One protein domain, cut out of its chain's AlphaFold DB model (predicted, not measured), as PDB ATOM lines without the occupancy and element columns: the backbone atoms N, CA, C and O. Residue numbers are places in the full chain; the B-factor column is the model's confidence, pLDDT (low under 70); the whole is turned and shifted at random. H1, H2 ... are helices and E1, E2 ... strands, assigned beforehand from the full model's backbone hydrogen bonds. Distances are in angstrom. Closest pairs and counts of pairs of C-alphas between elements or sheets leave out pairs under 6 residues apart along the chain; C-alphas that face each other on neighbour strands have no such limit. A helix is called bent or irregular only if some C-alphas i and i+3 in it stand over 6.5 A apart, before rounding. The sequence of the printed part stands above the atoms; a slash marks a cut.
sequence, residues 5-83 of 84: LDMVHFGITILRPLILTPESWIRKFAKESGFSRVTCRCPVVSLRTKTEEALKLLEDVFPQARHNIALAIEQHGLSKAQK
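What this domain is: This is residues 5 to 83 of the 84 residues of a protein of Chlamydia psittaci C1/97 (UniProt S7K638). This is a loose, open frame of few contacts: a small strand hairpin, E1 and E2, then a lone helix, H1, then a long loop to H2, which makes a V with H3. The printed part has 79 residues, mostly helix, in the order E1, E2, H1, H2, H3, the two strands antiparallel. The radius of gyration of the C-alphas is 16.3 A; the spans are 43 by 39 by 27 A.

Where its parts are: Find C-alpha 5 at (138.130, 203.575, 122.782), where E1, residues 5 to 7, begins; E2 follows at 12 to 15. H1 is residues 23 to 32, 14.3 A; H2, 47 to 61, 21.8 A; H3, 65 to 81, 22.9 A, ends at (129.673, 203.194, 129.251).

How they stand to each other: In the hairpin E1 and E2, N 5 and O 14 are 2.9 A apart, within hydrogen-bond range. H1 touches no helix. H2, with residues 55 to 59 alone, touches H3, closest at C-alphas 59 and 65, 5.5 A, a steep tilt of 51 degrees, opposite ways. H3 is irregular, C-alphas 75 and 78 being 7.3 A apart. O i to N i+4 pairs are within range throughout H1, in 10 of 11 in H2, 9 of 13 in H3.

The domain as a whole: C-alphas 34 and 83 are farthest apart, 44.2 A. The printed part has no cut; H1 to H2 is a long link. Confidence is under 70 at 37, 39 to 41, 45 and 77 to 83.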
ATOM      1  N   LEU A   5     139.296 203.184 121.994       81.75
ATOM      2  CA  LEU A   5     138.130 203.575 122.782       81.75
ATOM      3  C   LEU A   5     137.292 204.592 122.010       81.75
ATOM      4  O   LEU A   5     137.738 205.718 121.788       81.75
ATOM      5  N   ASP A   6     136.059 204.224 121.680       83.38
ATOM      6  CA  ASP A   6     135.116 205.121 121.015       83.38
ATOM      7  C   ASP A   6     134.381 206.001 122.032       83.38
ATOM      8  O   ASP A   6     133.689 205.519 122.930       83.38
ATOM      9  N   MET A   7     134.515 207.320 121.887       84.00
ATOM     10  CA  MET A   7     133.790 208.307 122.682       84.00
ATOM     11  C   MET A   7     132.514 208.733 121.956       84.00
ATOM     12  O   MET A   7     132.467 209.792 121.331       84.00
ATOM     13  N   VAL A   8     131.460 207.924 122.085       81.38
ATOM     14  CA  VAL A   8     130.165 208.114 121.395       81.38
ATOM     15  C   VAL A   8     129.612 209.537 121.547       81.38
ATOM     16  O   VAL A   8     129.144 210.115 120.572       81.38
ATOM     17  N   HIS A   9     129.705 210.129 122.743       83.00
ATOM     18  CA  HIS A   9     129.182 211.477 123.005       83.00
ATOM     19  C   HIS A   9     129.932 212.589 122.254       83.00
ATOM     20  O   HIS A   9     129.341 213.610 121.921       83.00
ATOM     21  N   PHE A  10     131.222 212.392 121.981       87.25
ATOM     22  CA  PHE A  10     132.085 213.405 121.372       87.25
ATOM     23  C   PHE A  10     132.402 213.114 119.899       87.25
ATOM     24  O   PHE A  10     133.071 213.919 119.262       87.25
ATOM     25  N   GLY A  11     131.945 211.978 119.354       89.06
ATOM     26  CA  GLY A  11     132.188 211.592 117.959       89.06
ATOM     27  C   GLY A  11     133.666 211.357 117.624       89.06
ATOM     28  O   GLY A  11     134.053 211.484 116.466       89.06
ATOM     29  N   ILE A  12     134.496 211.051 118.626       91.19
ATOM     30  CA  ILE A  12     135.938 210.826 118.463       91.19
ATOM     31  C   ILE A  12     136.343 209.446 118.970       91.19
ATOM     32  O   ILE A  12     135.737 208.897 119.892       91.19
ATOM     33  N   THR A  13     137.431 208.924 118.417       90.12
ATOM     34  CA  THR A  13     138.031 207.656 118.833       90.12
ATOM     35  C   THR A  13     139.394 207.935 119.460       90.12
ATOM     36  O   THR A  13     140.274 208.520 118.830       90.12
ATOM     37  N   ILE A  14     139.586 207.518 120.712       88.50
ATOM     38  CA  ILE A  14     140.872 207.621 121.404       88.50
ATOM     39  C   ILE A  14     141.680 206.357 121.128       88.50
ATOM     40  O   ILE A  14     141.315 205.259 121.549       88.50
ATOM     41  N   LEU A  15     142.841 206.534 120.503       89.00
ATOM     42  CA  LEU A  15     143.872 205.506 120.421       89.00
ATOM     43  C   LEU A  15     144.776 205.617 121.652       89.00
ATOM     44  O   LEU A  15     145.262 206.705 121.966       89.00
ATOM     45  N   ARG A  16     145.035 204.505 122.352       86.00
ATOM     46  CA  ARG A  16     145.915 204.484 123.541       86.00
ATOM     47  C   ARG A  16     147.140 203.576 123.357       86.00
ATOM     48  O   ARG A  16     147.259 202.588 124.079       86.00
ATOM     49  N   PRO A  17     148.089 203.897 122.456       86.38
ATOM     50  CA  PRO A  17     149.182 202.988 122.083       86.38
ATOM     51  C   PRO A  17     150.023 202.470 123.258       86.38
ATOM     52  O   PRO A  17     150.576 201.381 123.185       86.38
ATOM     53  N   LEU A  18     150.108 203.245 124.343       87.69
ATOM     54  CA  LEU A  18     150.947 202.956 125.506       87.69
ATOM     55  C   LEU A  18     150.184 202.365 126.702       87.69
ATOM     56  O   LEU A  18     150.754 202.279 127.783       87.69
ATOM     57  N   ILE A  19     148.909 201.974 126.562       83.44
ATOM     58  CA  ILE A  19     148.090 201.555 127.720       83.44
ATOM     59  C   ILE A  19     148.632 200.311 128.439       83.44
ATOM     60  O   ILE A  19     148.424 200.161 129.638       83.44
ATOM     61  N   LEU A  20     149.324 199.431 127.710       80.88
ATOM     62  CA  LEU A  20     149.920 198.206 128.246       80.88
ATOM     63  C   LEU A  20     151.396 198.390 128.618       80.88
ATOM     64  O   LEU A  20     152.028 197.462 129.116       80.88
ATOM     65  N   THR A  21     151.961 199.571 128.367       84.12
ATOM     66  CA  THR A  21     153.376 199.841 128.603       84.12
ATOM     67  C   THR A  21     153.571 200.337 130.035       84.12
ATOM     68  O   THR A  21     153.007 201.373 130.399       84.12
ATOM     69  N   PRO A  22     154.402 199.667 130.855       84.62
ATOM     70  CA  PRO A  22     154.704 200.134 132.201       84.62
ATOM     71  C   PRO A  22     155.324 201.533 132.195       84.62
ATOM     72  O   PRO A  22     156.208 201.840 131.391       84.62
ATOM     73  N   GLU A  23     154.933 202.374 133.153       86.38
ATOM     74  CA  GLU A  23     155.456 203.741 133.254       86.38
ATOM     75  C   GLU A  23     156.984 203.767 133.439       86.38
ATOM     76  O   GLU A  23     157.668 204.659 132.934       86.38
ATOM     77  N   SER A  24     157.546 202.765 134.121       88.81
ATOM     78  CA  SER A  24     158.994 202.616 134.302       88.81
ATOM     79  C   SER A  24     159.742 202.524 132.970       88.81
ATOM     80  O   SER A  24     160.803 203.132 132.822       88.81
ATOM     81  N   TRP A  25     159.174 201.829 131.982       90.62
ATOM     82  CA  TRP A  25     159.762 201.683 130.652       90.62
ATOM     83  C   TRP A  25     159.667 202.981 129.862       90.62
ATOM     84  O   TRP A  25     160.660 203.409 129.281       90.62
ATOM     85  N   ILE A  26     158.520 203.663 129.926       90.31
ATOM     86  CA  ILE A  26     158.329 204.979 129.297       90.31
ATOM     87  C   ILE A  26     159.350 205.979 129.856       90.31
ATOM     88  O   ILE A  26     160.000 206.700 129.103       90.31
ATOM     89  N   ARG A  27     159.550 205.989 131.182       89.31
ATOM     90  CA  ARG A  27     160.538 206.849 131.851       89.31
ATOM     91  C   ARG A  27     161.975 206.518 131.444       89.31
ATOM     92  O   ARG A  27     162.768 207.445 131.285       89.31
ATOM     93  N   LYS A  28     162.313 205.229 131.314       92.31
ATOM     94  CA  LYS A  28     163.646 204.772 130.896       92.31
ATOM     95  C   LYS A  28     163.936 205.196 129.455       92.31
ATOM     96  O   LYS A  28     164.921 205.893 129.231       92.31
ATOM     97  N   PHE A  29     163.024 204.885 128.536       93.06
ATOM     98  CA  PHE A  29     163.108 205.292 127.135       93.06
ATOM     99  C   PHE A  29     163.234 206.812 126.996       93.06
ATOM    100  O   PHE A  29     164.131 207.302 126.321       93.06
ATOM    101  N   ALA A  30     162.406 207.575 127.720       90.81
ATOM    102  CA  ALA A  30     162.456 209.032 127.672       90.81
ATOM    103  C   ALA A  30     163.827 209.603 128.069       90.81
ATOM    104  O   ALA A  30     164.295 210.568 127.467       90.81
ATOM    105  N   LYS A  31     164.474 208.992 129.072       89.81
ATOM    106  CA  LYS A  31     165.812 209.379 129.532       89.81
ATOM    107  C   LYS A  31     166.889 209.026 128.505       89.81
ATOM    108  O   LYS A  31     167.770 209.843 128.267       89.81
ATOM    109  N   GLU A  32     166.822 207.833 127.920       93.81
ATOM    110  CA  GLU A  32     167.797 207.341 126.937       93.81
ATOM    111  C   GLU A  32     167.717 208.102 125.608       93.81
ATOM    112  O   GLU A  32     168.743 208.408 125.012       93.81
ATOM    113  N   SER A  33     166.512 208.473 125.173       93.31
ATOM    114  CA  SER A  33     166.289 209.236 123.939       93.31
ATOM    115  C   SER A  33     166.477 210.750 124.088       93.31
ATOM    116  O   SER A  33     166.306 211.479 123.116       93.31
ATOM    117  N   GLY A  34     166.805 211.248 125.286       90.88
ATOM    118  CA  GLY A  34     167.051 212.676 125.520       90.88
ATOM    119  C   GLY A  34     165.798 213.561 125.482       90.88
ATOM    120  O   GLY A  34     165.905 214.759 125.231       90.88
ATOM    121  N   PHE A  35     164.606 213.009 125.736       87.81
ATOM    122  CA  PHE A  35     163.376 213.804 125.763       87.81
ATOM    123  C   PHE A  35     163.296 214.682 127.023       87.81
ATOM    124  O   PHE A  35     163.481 214.214 128.152       87.81
ATOM    125  N   SER A  36     162.946 215.959 126.843       76.56
ATOM    126  CA  SER A  36     162.737 216.907 127.943       76.56
ATOM    127  C   SER A  36     161.576 216.473 128.840       76.56
ATOM    128  O   SER A  36     160.429 216.373 128.403       76.56
ATOM    129  N   ARG A  37     161.849 216.241 130.128       69.06
ATOM    130  CA  ARG A  37     160.808 215.921 131.115       69.06
ATOM    131  C   ARG A  37     160.100 217.196 131.565       69.06
ATOM    132  O   ARG A  37     160.596 217.900 132.438       69.06
ATOM    133  N   VAL A  38     158.906 217.449 131.036       73.06
ATOM    134  CA  VAL A  38     157.990 218.453 131.597       73.06
ATOM    135  C   VAL A  38     157.045 217.749 132.566       73.06
ATOM    136  O   VAL A  38     156.136 217.031 132.162       73.06
ATOM    137  N   THR A  39     157.271 217.918 133.868       69.19
ATOM    138  CA  THR A  39     156.298 217.487 134.878       69.19
ATOM    139  C   THR A  39     155.332 218.630 135.148       69.19
ATOM    140  O   THR A  39     155.721 219.620 135.770       69.19
ATOM    141  N   CYS A  40     154.078 218.498 134.720       65.88
ATOM    142  CA  CYS A  40     153.022 219.421 135.123       65.88
ATOM    143  C   CYS A  40     152.773 219.254 136.628       65.88
ATOM    144  O   CYS A  40     152.139 218.291 137.058       65.88
ATOM    145  N   ARG A  41     153.303 220.167 137.447       63.78
ATOM    146  CA  ARG A  41     153.007 220.210 138.883       63.78
ATOM    147  C   ARG A  41     151.674 220.924 139.070       63.78
ATOM    148  O   ARG A  41     151.635 222.143 139.188       63.78
ATOM    149  N   CYS A  42     150.580 220.166 139.044       73.19
ATOM    150  CA  CYS A  42     149.289 220.699 139.465       73.19
ATOM    151  C   CYS A  42     149.365 221.011 140.973       73.19
ATOM    152  O   CYS A  42     149.808 220.144 141.728       73.19
ATOM    153  N   PRO A  43     148.953 222.205 141.433       78.06
ATOM    154  CA  PRO A  43     149.005 222.568 142.852       78.06
ATOM    155  C   PRO A  43     148.017 221.772 143.726       78.06
ATOM    156  O   PRO A  43     148.076 221.858 144.949       78.06
ATOM    157  N   VAL A  44     147.112 220.994 143.124       79.06
ATOM    158  CA  VAL A  44     146.088 220.214 143.829       79.06
ATOM    159  C   VAL A  44     146.550 218.770 144.032       79.06
ATOM    160  O   VAL A  44     146.923 218.083 143.080       79.06
ATOM    161  N   VAL A  45     146.468 218.282 145.273       69.06
ATOM    162  CA  VAL A  45     146.733 216.875 145.606       69.06
ATOM    163  C   VAL A  45     145.626 216.004 145.018       69.06
ATOM    164  O   VAL A  45     144.474 216.052 145.445       69.06
ATOM    165  N   SER A  46     145.975 215.206 144.012       75.75
ATOM    166  CA  SER A  46     145.006 214.363 143.320       75.75
ATOM    167  C   SER A  46     144.633 213.125 144.139       75.75
ATOM    168  O   SER A  46     145.497 212.474 144.731       75.75
ATOM    169  N   LEU A  47     143.358 212.727 144.090       84.81
ATOM    170  CA  LEU A  47     142.903 211.428 144.607       84.81
ATOM    171  C   LEU A  47     143.615 210.251 143.926       84.81
ATOM    172  O   LEU A  47     143.739 209.186 144.521       84.81
ATOM    173  N   ARG A  48     144.153 210.467 142.719       82.44
ATOM    174  CA  ARG A  48     144.927 209.478 141.965       82.44
ATOM    175  C   ARG A  48     146.117 208.946 142.763       82.44
ATOM    176  O   ARG A  48     146.342 207.744 142.753       82.44
ATOM    177  N   THR A  49     146.848 209.808 143.474       82.88
ATOM    178  CA  THR A  49     148.014 209.380 144.264       82.88
ATOM    179  C   THR A  49     147.604 208.425 145.384       82.88
ATOM    180  O   THR A  49     148.217 207.376 145.547       82.88
ATOM    181  N   LYS A  50     146.498 208.728 146.081       86.94
ATOM    182  CA  LYS A  50     145.940 207.855 147.127       86.94
ATOM    183  C   LYS A  50     145.460 206.517 146.562       86.94
ATOM    184  O   LYS A  50     145.639 205.481 147.193       86.94
ATOM    185  N   THR A  51     144.853 206.522 145.374       90.19
ATOM    186  CA  THR A  51     144.439 205.284 144.699       90.19
ATOM    187  C   THR A  51     145.639 204.415 144.325       90.19
ATOM    188  O   THR A  51     145.576 203.207 144.515       90.19
ATOM    189  N   GLU A  52     146.738 205.003 143.843       88.19
ATOM    190  CA  GLU A  52     147.959 204.243 143.536       88.19
ATOM    191  C   GLU A  52     148.586 203.613 144.783       88.19
ATOM    192  O   GLU A  52     149.003 202.456 144.744       88.19
ATOM    193  N   GLU A  53     148.611 204.337 145.901       89.56
ATOM    194  CA  GLU A  53     149.064 203.802 147.191       89.56
ATOM    195  C   GLU A  53     148.180 202.640 147.661       89.56
ATOM    196  O   GLU A  53     148.696 201.593 148.052       89.56
ATOM    197  N   ALA A  54     146.855 202.783 147.556       91.19
ATOM    198  CA  ALA A  54     145.912 201.726 147.910       91.19
ATOM    199  C   ALA A  54     146.058 200.487 147.011       91.19
ATOM    200  O   ALA A  54     146.036 199.365 147.511       91.19
ATOM    201  N   LEU A  55     146.243 200.671 145.698       90.06
ATOM    202  CA  LEU A  55     146.475 199.566 144.762       90.06
ATOM    203  C   LEU A  55     147.779 198.833 145.068       90.06
ATOM    204  O   LEU A  55     147.808 197.609 145.006       90.06
ATOM    205  N   LYS A  56     148.833 199.569 145.430       90.12
ATOM    206  CA  LYS A  56     150.114 198.979 145.816       90.12
ATOM    207  C   LYS A  56     149.991 198.143 147.092       90.12
ATOM    208  O   LYS A  56     150.464 197.017 147.121       90.12
ATOM    209  N   LEU A  57     149.283 198.651 148.100       93.00
ATOM    210  CA  LEU A  57     148.993 197.888 149.315       93.00
ATOM    211  C   LEU A  57     148.176 196.619 149.012       93.00
ATOM    212  O   LEU A  57     148.375 195.577 149.629       93.00
ATOM    213  N   LEU A  58     147.264 196.691 148.038       93.25
ATOM    214  CA  LEU A  58     146.489 195.532 147.601       93.25
ATOM    215  C   LEU A  58     147.358 194.496 146.876       93.25
ATOM    216  O   LEU A  58     147.115 193.304 147.031       93.25
ATOM    217  N   GLU A  59     148.364 194.933 146.115       92.19
ATOM    218  CA  GLU A  59     149.347 194.054 145.466       92.19
ATOM    219  C   GLU A  59     150.238 193.318 146.473       92.19
ATOM    220  O   GLU A  59     150.570 192.158 146.235       92.19
ATOM    221  N   ASP A  60     150.569 193.947 147.605       92.56
ATOM    222  CA  ASP A  60     151.370 193.315 148.665       92.56
ATOM    223  C   ASP A  60     150.655 192.089 149.267       92.56
ATOM    224  O   ASP A  60     151.299 191.112 149.651       92.56
ATOM    225  N   VAL A  61     149.317 192.117 149.321       94.94
ATOM    226  CA  VAL A  61     148.481 190.994 149.790       94.94
ATOM    227  C   VAL A  61     148.088 190.058 148.638       94.94
ATOM    228  O   VAL A  61     148.040 188.840 148.807       94.94
ATOM    229  N   PHE A  62     147.813 190.615 147.457       93.00
ATOM    230  CA  PHE A  62     147.349 189.899 146.270       93.00
ATOM    231  C   PHE A  62     148.227 190.252 145.055       93.00
ATOM    232  O   PHE A  62     147.915 191.196 144.327       93.00
ATOM    233  N   PRO A  63     149.266 189.456 144.743       89.19
ATOM    234  CA  PRO A  63     150.287 189.811 143.745       89.19
ATOM    235  C   PRO A  63     149.771 190.126 142.332       89.19
ATOM    236  O   PRO A  63     150.443 190.800 141.560       89.19
ATOM    237  N   GLN A  64     148.582 189.630 141.972       88.62
ATOM    238  CA  GLN A  64     147.963 189.817 140.652       88.62
ATOM    239  C   GLN A  64     146.793 190.815 140.661       88.62
ATOM    240  O   GLN A  64     146.036 190.894 139.694       88.62
ATOM    241  N   ALA A  65     146.625 191.589 141.739       90.31
ATOM    242  CA  ALA A  65     145.499 192.503 141.927       90.31
ATOM    243  C   ALA A  65     145.274 193.447 140.740       90.31
ATOM    244  O   ALA A  65     144.186 193.465 140.165       90.31
ATOM    245  N   ARG A  66     146.301 194.206 140.335       85.44
ATOM    246  CA  ARG A  66     146.179 195.160 139.221       85.44
ATOM    247  C   ARG A  66     145.813 194.487 137.906       85.44
ATOM    248  O   ARG A  66     144.981 195.016 137.173       85.44
ATOM    249  N   HIS A  67     146.415 193.336 137.613       84.94
ATOM    250  CA  HIS A  67     146.132 192.601 136.385       84.94
ATOM    251  C   HIS A  67     144.677 192.117 136.355       84.94
ATOM    252  O   HIS A  67     143.961 192.367 135.388       84.94
ATOM    253  N   ASN A  68     144.207 191.525 137.452       88.25
ATOM    254  CA  ASN A  68     142.833 191.042 137.567       88.25
ATOM    255  C   ASN A  68     141.810 192.184 137.494       88.25
ATOM    256  O   ASN A  68     140.773 192.041 136.849       88.25
ATOM    257  N   ILE A  69     142.109 193.336 138.103       88.81
ATOM    258  CA  ILE A  69     141.274 194.540 137.987       88.81
ATOM    259  C   ILE A  69     141.221 195.013 136.530       88.81
ATOM    260  O   ILE A  69     140.141 195.329 136.034       88.81
ATOM    261  N   ALA A  70     142.356 195.039 135.825       84.44
ATOM    262  CA  ALA A  70     142.399 195.431 134.419       84.44
ATOM    263  C   ALA A  70     141.562 194.489 133.534       84.44
ATOM    264  O   ALA A  70     140.765 194.974 132.732       84.44
ATOM    265  N   LEU A  71     141.671 193.171 133.735       84.69
ATOM    266  CA  LEU A  71     140.850 192.175 133.037       84.69
ATOM    267  C   LEU A  71     139.355 192.357 133.327       84.69
ATOM    268  O   LEU A  71     138.537 192.345 132.410       84.69
ATOM    269  N   ALA A  72     138.984 192.587 134.588       87.25
ATOM    270  CA  ALA A  72     137.592 192.833 134.958       87.25
ATOM    271  C   ALA A  72     137.041 194.112 134.302       87.25
ATOM    272  O   ALA A  72     135.882 194.152 133.884       87.25
ATOM    273  N   ILE A  73     137.865 195.157 134.177       83.88
ATOM    274  CA  ILE A  73     137.500 196.395 133.478       83.88
ATOM    275  C   ILE A  73     137.339 196.150 131.976       83.88
ATOM    276  O   ILE A  73     136.393 196.669 131.390       83.88
ATOM    277  N   GLU A  74     138.214 195.367 131.350       78.81
ATOM    278  CA  GLU A  74     138.075 194.997 129.937       78.81
ATOM    279  C   GLU A  74     136.768 194.228 129.692       78.81
ATOM    280  O   GLU A  74     136.002 194.571 128.791       78.81
ATOM    281  N   GLN A  75     136.467 193.248 130.545       81.25
ATOM    282  CA  GLN A  75     135.293 192.384 130.407       81.25
ATOM    283  C   GLN A  75     133.970 193.100 130.719       81.25
ATOM    284  O   GLN A  75     132.964 192.861 130.051       81.25
ATOM    285  N   HIS A  76     133.941 193.976 131.728       81.44
ATOM    286  CA  HIS A  76     132.692 194.555 132.244       81.44
ATOM    287  C   HIS A  76     132.562 196.074 132.061       81.44
ATOM    288  O   HIS A  76     131.455 196.611 132.150       81.44
ATOM    289  N   GLY A  77     133.659 196.790 131.810       69.81
ATOM    290  CA  GLY A  77     133.687 198.256 131.766       69.81
ATOM    291  C   GLY A  77     132.917 198.851 130.586       69.81
ATOM    292  O   GLY A  77     132.253 199.877 130.741       69.81
ATOM    293  N   LEU A  78     132.924 198.176 129.432       63.50
ATOM    294  CA  LEU A  78     132.220 198.620 128.221       63.50
ATOM    295  C   LEU A  78     130.692 198.638 128.401       63.50
ATOM    296  O   LEU A  78     130.023 199.554 127.924       63.50
ATOM    297  N   SER A  79     130.143 197.684 129.160       63.00
ATOM    298  CA  SER A  79     128.691 197.535 129.349       63.00
ATOM    299  C   SER A  79     128.042 198.737 130.044       63.00
ATOM    300  O   SER A  79     126.897 199.079 129.750       63.00
ATOM    301  N   LYS A  80     128.758 199.405 130.958       59.25
ATOM    302  CA  LYS A  80     128.233 200.579 131.677       59.25
ATOM    303  C   LYS A  80     128.378 201.875 130.882       59.25
ATOM    304  O   LYS A  80     127.517 202.735 131.002       59.25
ATOM    305  N   ALA A  81     129.430 202.005 130.071       58.66
ATOM    306  CA  ALA A  81     129.673 203.194 129.251       58.66
ATOM    307  C   ALA A  81     128.764 203.274 128.008       58.66
ATOM    308  O   ALA A  81     128.556 204.357 127.474       58.66
ATOM    309  N   GLN A  82     128.221 202.138 127.556       57.19
ATOM    310  CA  GLN A  82     127.322 202.053 126.397       57.19
ATOM    311  C   GLN A  82     125.832 202.220 126.736       57.19
ATOM    312  O   GLN A  82     125.005 202.270 125.825       57.19
ATOM    313  N   LYS A  83     125.457 202.304 128.020       56.25
ATOM    314  CA  LYS A  83     124.070 202.600 128.399       56.25
ATOM    315  C   LYS A  83     123.796 204.086 128.149       56.25
ATOM    316  O   LYS A  83     124.403 204.932 128.799       56.25
TER     317      LYS A  83